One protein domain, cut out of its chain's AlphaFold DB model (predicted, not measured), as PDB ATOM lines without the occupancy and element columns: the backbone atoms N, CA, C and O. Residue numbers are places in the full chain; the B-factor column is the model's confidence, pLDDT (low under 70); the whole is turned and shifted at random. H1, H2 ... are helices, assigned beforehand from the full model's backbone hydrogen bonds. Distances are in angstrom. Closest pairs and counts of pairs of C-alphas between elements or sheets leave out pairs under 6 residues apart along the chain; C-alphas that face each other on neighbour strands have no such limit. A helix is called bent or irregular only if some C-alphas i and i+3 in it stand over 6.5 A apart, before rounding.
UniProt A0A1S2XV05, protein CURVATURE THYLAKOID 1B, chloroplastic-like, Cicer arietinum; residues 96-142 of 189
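AT A GLANCE: This is residues 96 to 142 of the 189 residues of the protein "protein CURVATURE THYLAKOID 1B, chloroplastic-like" of Cicer arietinum (UniProt A0A1S2XV05). Picture an open V made of two helices that meet near their ends: the shorter H1 runs to the corner, the chain turns there in a tight link, and the longer H2 runs away from it as the long arm. The arms are well apart beyond the corner, with no third element between them. The printed part has 47 residues with two named helices, H1 then H2 along the chain, and no named strand; the class is all helix. The whole is extended, with a radius of gyration of the C-alphas of 15.7 A, and spans 45 by 30 by 6 A, only just flat.

HOW THE PARTS SIT: Begin with H1, residues 96 to 111, and go on to H2, residues 115 to 140. They are close but not clearly touching, with 1 pair of C-alphas within 8 A. Look there at the C-alphas of Trp 109 and Lys 115, the closest of the two helices, 7.4 A apart. Their lines stand at a steep tilt of 55 degrees, and they run opposite ways. Their centres are 23.1 A apart. In H2 every O i to N i+4 pair is within hydrogen-bond range; in H1 11 of 12 are.

IN THESE COORDINATES: Find C-alpha 96 at (95.890, 52.153, -37.529); from there H1 runs 24.5 A to C-alpha 111. It is irregular: C-alphas 96 and 99 are 7.4 A apart. After three residues, find C-alpha 115 at (79.400, 57.959, -16.292), where H2 begins; it runs 36.6 A to C-alpha 140 at (96.244, 87.620, -29.570).

THE WHOLE: The two C-alphas farthest apart, those of Lys 111 and Leu 142, are 45.8 A apart. Residues 119 to 142, of which 119 to 140 belong to H2, stand free. The printed part has no cut, and the link from H1 to H2 is tight. In the B-factor column, mean pLDDT of the printed part is 83.0, and residues 96 to 97, 139 and 141 to 142 are under 70.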
ATOM      1  N   ASP A  96      95.703  53.613 -37.637       64.75
ATOM      2  CA  ASP A  96      95.890  52.153 -37.529       64.75
ATOM      3  C   ASP A  96      95.619  51.617 -36.108       64.75
ATOM      4  O   ASP A  96      95.135  50.499 -35.936       64.75
ATOM      5  N   SER A  97      95.866  52.426 -35.072       64.31
ATOM      6  CA  SER A  97      95.651  52.057 -33.661       64.31
ATOM      7  C   SER A  97      94.294  52.509 -33.093       64.31
ATOM      8  O   SER A  97      93.904  52.092 -31.998       64.31
ATOM      9  N   ALA A  98      93.518  53.294 -33.849       77.56
ATOM     10  CA  ALA A  98      92.204  53.825 -33.485       77.56
ATOM     11  C   ALA A  98      91.232  52.755 -32.977       77.56
ATOM     12  O   ALA A  98      90.637  52.973 -31.922       77.56
ATOM     13  N   PRO A  99      91.040  51.599 -33.643       82.50
ATOM     14  CA  PRO A  99      90.069  50.624 -33.159       82.50
ATOM     15  C   PRO A  99      90.495  49.968 -31.837       82.50
ATOM     16  O   PRO A  99      89.626  49.584 -31.054       82.50
ATOM     17  N   GLU A 100      91.793  49.840 -31.554       81.88
ATOM     18  CA  GLU A 100      92.300  49.288 -30.286       81.88
ATOM     19  C   GLU A 100      92.253  50.325 -29.158       81.88
ATOM     20  O   GLU A 100      91.831  50.024 -28.036       81.88
ATOM     21  N   LEU A 101      92.586  51.576 -29.469       83.62
ATOM     22  CA  LEU A 101      92.512  52.708 -28.550       83.62
ATOM     23  C   LEU A 101      91.047  53.007 -28.173       83.62
ATOM     24  O   LEU A 101      90.709  53.146 -27.001       83.62
ATOM     25  N   ILE A 102      90.133  52.995 -29.145       88.00
ATOM     26  CA  ILE A 102      88.698  53.171 -28.889       88.00
ATOM     27  C   ILE A 102      88.156  52.016 -28.041       88.00
ATOM     28  O   ILE A 102      87.419  52.274 -27.096       88.00
ATOM     29  N   LYS A 103      88.539  50.757 -28.302       86.50
ATOM     30  CA  LYS A 103      88.105  49.610 -27.479       86.50
ATOM     31  C   LYS A 103      88.627  49.682 -26.046       86.50
ATOM     32  O   LYS A 103      87.877  49.383 -25.123       86.50
ATOM     33  N   THR A 104      89.879  50.089 -25.846       84.75
ATOM     34  CA  THR A 104      90.465  50.240 -24.502       84.75
ATOM     35  C   THR A 104      89.858  51.420 -23.745       84.75
ATOM     36  O   THR A 104      89.526  51.272 -22.569       84.75
ATOM     37  N   ILE A 105      89.607  52.551 -24.416       86.69
ATOM     38  CA  ILE A 105      88.840  53.676 -23.862       86.69
ATOM     39  C   ILE A 105      87.418  53.233 -23.532       86.69
ATOM     40  O   ILE A 105      86.948  53.530 -22.442       86.69
ATOM     41  N   GLN A 106      86.739  52.499 -24.414       85.44
ATOM     42  CA  GLN A 106      85.371  52.037 -24.183       85.44
ATOM     43  C   GLN A 106      85.310  51.054 -23.007       85.44
ATOM     44  O   GLN A 106      84.450  51.192 -22.145       85.44
ATOM     45  N   GLN A 107      86.261  50.120 -22.911       84.19
ATOM     46  CA  GLN A 107      86.375  49.205 -21.776       84.19
ATOM     47  C   GLN A 107      86.663  49.961 -20.470       84.19
ATOM     48  O   GLN A 107      86.093  49.629 -19.431       84.19
ATOM     49  N   ALA A 108      87.515  50.989 -20.505       83.31
ATOM     50  CA  ALA A 108      87.768  51.852 -19.354       83.31
ATOM     51  C   ALA A 108      86.534  52.694 -18.983       83.31
ATOM     52  O   ALA A 108      86.241  52.842 -17.803       83.31
ATOM     53  N   TRP A 109      85.774  53.178 -19.967       81.44
ATOM     54  CA  TRP A 109      84.526  53.923 -19.780       81.44
ATOM     55  C   TRP A 109      83.384  53.064 -19.241       81.44
ATOM     56  O   TRP A 109      82.589  53.550 -18.442       81.44
ATOM     57  N   ASP A 110      83.289  51.800 -19.654       80.94
ATOM     58  CA  ASP A 110      82.298  50.862 -19.122       80.94
ATOM     59  C   ASP A 110      82.657  50.366 -17.719       80.94
ATOM     60  O   ASP A 110      81.761  50.026 -16.950       80.94
ATOM     61  N   LYS A 111      83.946  50.375 -17.355       82.44
ATOM     62  CA  LYS A 111      84.405  50.064 -15.994       82.44
ATOM     63  C   LYS A 111      84.223  51.233 -15.017       82.44
ATOM     64  O   LYS A 111      84.290  51.024 -13.812       82.44
ATOM     65  N   VAL A 112      84.029  52.463 -15.499       78.94
ATOM     66  CA  VAL A 112      83.722  53.598 -14.622       78.94
ATOM     67  C   VAL A 112      82.225  53.599 -14.325       78.94
ATOM     68  O   VAL A 112      81.408  53.899 -15.195       78.94
ATOM     69  N   GLU A 113      81.865  53.282 -13.081       71.62
ATOM     70  CA  GLU A 113      80.462  53.221 -12.659       71.62
ATOM     71  C   GLU A 113      79.759  54.600 -12.692       71.62
ATOM     72  O   GLU A 113      78.552  54.667 -12.920       71.62
ATOM     73  N   ASP A 114      80.504  55.708 -12.574       78.75
ATOM     74  CA  ASP A 114      79.976  57.084 -12.574       78.75
ATOM     75  C   ASP A 114      80.142  57.809 -13.924       78.75
ATOM     76  O   ASP A 114      80.859  58.808 -14.066       78.75
ATOM     77  N   LYS A 115      79.410  57.346 -14.944       77.44
ATOM     78  CA  LYS A 115      79.400  57.959 -16.292       77.44
ATOM     79  C   LYS A 115      79.011  59.448 -16.273       77.44
ATOM     80  O   LYS A 115      79.526  60.233 -17.069       77.44
ATOM     81  N   TYR A 116      78.160  59.860 -15.328       82.94
ATOM     82  CA  TYR A 116      77.761  61.260 -15.155       82.94
ATOM     83  C   TYR A 116      78.923  62.148 -14.703       82.94
ATOM     84  O   TYR A 116      79.118  63.214 -15.287       82.94
ATOM     85  N   ALA A 117      79.729  61.706 -13.732       83.69
ATOM     86  CA  ALA A 117      80.869  62.479 -13.246       83.69
ATOM     87  C   ALA A 117      81.928  62.656 -14.342       83.69
ATOM     88  O   ALA A 117      82.417  63.765 -14.553       83.69
ATOM     89  N   VAL A 118      82.218  61.598 -15.105       84.44
ATOM     90  CA  VAL A 118      83.169  61.681 -16.225       84.44
ATOM     91  C   VAL A 118      82.637  62.587 -17.331       84.44
ATOM     92  O   VAL A 118      83.379  63.422 -17.842       84.44
ATOM     93  N   SER A 119      81.346  62.495 -17.664       86.06
ATOM     94  CA  SER A 119      80.745  63.384 -18.663       86.06
ATOM     95  C   SER A 119      80.772  64.850 -18.219       86.06
ATOM     96  O   SER A 119      81.091  65.724 -19.021       86.06
ATOM     97  N   ALA A 120      80.532  65.128 -16.933       91.25
ATOM     98  CA  ALA A 120      80.605  66.471 -16.374       91.25
ATOM     99  C   ALA A 120      82.038  67.018 -16.403       91.25
ATOM    100  O   ALA A 120      82.232  68.172 -16.769       91.25
ATOM    101  N   VAL A 121      83.044  66.196 -16.087       90.94
ATOM    102  CA  VAL A 121      84.461  66.585 -16.183       90.94
ATOM    103  C   VAL A 121      84.879  66.798 -17.637       90.94
ATOM    104  O   VAL A 121      85.608  67.745 -17.915       90.94
ATOM    105  N   ALA A 122      84.390  65.987 -18.576       93.06
ATOM    106  CA  ALA A 122      84.660  66.164 -20.001       93.06
ATOM    107  C   ALA A 122      84.040  67.463 -20.537       93.06
ATOM    108  O   ALA A 122      84.710  68.225 -21.231       93.06
ATOM    109  N   VAL A 123      82.789  67.759 -20.169       94.69
ATOM    110  CA  VAL A 123      82.124  69.019 -20.530       94.69
ATOM    111  C   VAL A 123      82.816  70.205 -19.864       94.69
ATOM    112  O   VAL A 123      83.110  71.187 -20.537       94.69
ATOM    113  N   ALA A 124      83.134  70.118 -18.570       94.44
ATOM    114  CA  ALA A 124      83.858  71.165 -17.857       94.44
ATOM    115  C   ALA A 124      85.251  71.393 -18.456       94.44
ATOM    116  O   ALA A 124      85.656  72.537 -18.628       94.44
ATOM    117  N   GLY A 125      85.950  70.324 -18.839       96.50
ATOM    118  CA  GLY A 125      87.223  70.380 -19.550       96.50
ATOM    119  C   GLY A 125      87.084  71.028 -20.925       96.50
ATOM    120  O   GLY A 125      87.877  71.900 -21.265       96.50
ATOM    121  N   GLY A 126      86.041  70.685 -21.683       95.69
ATOM    122  CA  GLY A 126      85.737  71.298 -22.975       95.69
ATOM    123  C   GLY A 126      85.411  72.787 -22.859       95.69
ATOM    124  O   GLY A 126      85.948  73.593 -23.612       95.69
ATOM    125  N   VAL A 127      84.598  73.179 -21.876       95.12
ATOM    126  CA  VAL A 127      84.286  74.589 -21.596       95.12
ATOM    127  C   VAL A 127      85.525  75.336 -21.101       95.12
ATOM    128  O   VAL A 127      85.747  76.471 -21.510       95.12
ATOM    129  N   ALA A 128      86.353  74.714 -20.262       95.44
ATOM    130  CA  ALA A 128      87.599  75.306 -19.789       95.44
ATOM    131  C   ALA A 128      88.604  75.501 -20.931       95.44
ATOM    132  O   ALA A 128      89.234  76.552 -21.000       95.44
ATOM    133  N   LEU A 129      88.716  74.533 -21.846       94.06
ATOM    134  CA  LEU A 129      89.581  74.615 -23.021       94.06
ATOM    135  C   LEU A 129      89.050  75.628 -24.044       94.06
ATOM    136  O   LEU A 129      89.819  76.415 -24.582       94.06
ATOM    137  N   TRP A 130      87.736  75.671 -24.277       92.19
ATOM    138  CA  TRP A 130      87.105  76.672 -25.141       92.19
ATOM    139  C   TRP A 130      87.242  78.080 -24.558       92.19
ATOM    140  O   TRP A 130      87.544  79.033 -25.269       92.19
ATOM    141  N   GLY A 131      87.036  78.219 -23.249       92.31
ATOM    142  CA  GLY A 131      87.182  79.476 -22.525       92.31
ATOM    143  C   GLY A 131      88.628  79.960 -22.496       92.31
ATOM    144  O   GLY A 131      88.872  81.142 -22.729       92.31
ATOM    145  N   SER A 132      89.596  79.065 -22.274       91.88
ATOM    146  CA  SER A 132      91.019  79.407 -22.321       91.88
ATOM    147  C   SER A 132      91.464  79.744 -23.742       91.88
ATOM    148  O   SER A 132      92.127  80.760 -23.925       91.88
ATOM    149  N   ALA A 133      91.023  78.993 -24.755       84.00
ATOM    150  CA  ALA A 133      91.258  79.321 -26.159       84.00
ATOM    151  C   ALA A 133      90.633  80.672 -26.535       84.00
ATOM    152  O   ALA A 133      91.281  81.480 -27.193       84.00
ATOM    153  N   GLY A 134      89.421  80.971 -26.059       83.19
ATOM    154  CA  GLY A 134      88.775  82.273 -26.227       83.19
ATOM    155  C   GLY A 134      89.529  83.409 -25.531       83.19
ATOM    156  O   GLY A 134      89.650  84.494 -26.093       83.19
ATOM    157  N   LEU A 135      90.092  83.160 -24.346       82.38
ATOM    158  CA  LEU A 135      90.896  84.132 -23.603       82.38
ATOM    159  C   LEU A 135      92.262  84.383 -24.260       82.38
ATOM    160  O   LEU A 135      92.675  85.534 -24.376       82.38
ATOM    161  N   ILE A 136      92.942  83.332 -24.727       80.88
ATOM    162  CA  ILE A 136      94.189  83.439 -25.501       80.88
ATOM    163  C   ILE A 136      93.911  84.141 -26.831       80.88
ATOM    164  O   ILE A 136      94.648  85.043 -27.215       80.88
ATOM    165  N   SER A 137      92.813  83.799 -27.507       70.38
ATOM    166  CA  SER A 137      92.418  84.449 -28.755       70.38
ATOM    167  C   SER A 137      92.039  85.915 -28.533       70.38
ATOM    168  O   SER A 137      92.337  86.735 -29.387       70.38
ATOM    169  N   ALA A 138      91.484  86.285 -27.373       70.88
ATOM    170  CA  ALA A 138      91.267  87.677 -26.965       70.88
ATOM    171  C   ALA A 138      92.558  88.428 -26.582       70.88
ATOM    172  O   ALA A 138      92.575  89.660 -26.593       70.88
ATOM    173  N   ILE A 139      93.624  87.709 -26.222       68.88
ATOM    174  CA  ILE A 139      94.956  88.285 -26.003       68.88
ATOM    175  C   ILE A 139      95.662  88.526 -27.342       68.88
ATOM    176  O   ILE A 139      96.274  89.573 -27.531       68.88
ATOM    177  N   ASP A 140      95.554  87.581 -28.277       71.12
ATOM    178  CA  ASP A 140      96.244  87.620 -29.570       71.12
ATOM    179  C   ASP A 140      95.491  88.493 -30.595       71.12
ATOM    180  O   ASP A 140      96.074  89.251 -31.372       71.12
ATOM    181  N   ARG A 141      94.155  88.497 -30.530       64.62
ATOM    182  CA  ARG A 141      93.288  89.495 -31.163       64.62
ATOM    183  C   ARG A 141      93.120  90.629 -30.167       64.62
ATOM    184  O   ARG A 141      92.257  90.570 -29.302       64.62
ATOM    185  N   LEU A 142      93.890  91.698 -30.325       64.44
ATOM    186  CA  LEU A 142      93.858  92.842 -29.414       64.44
ATOM    187  C   LEU A 142      92.909  94.011 -29.818       64.44
ATOM    188  O   LEU A 142      93.368  95.151 -29.846       64.44
TER     189      LEU A 142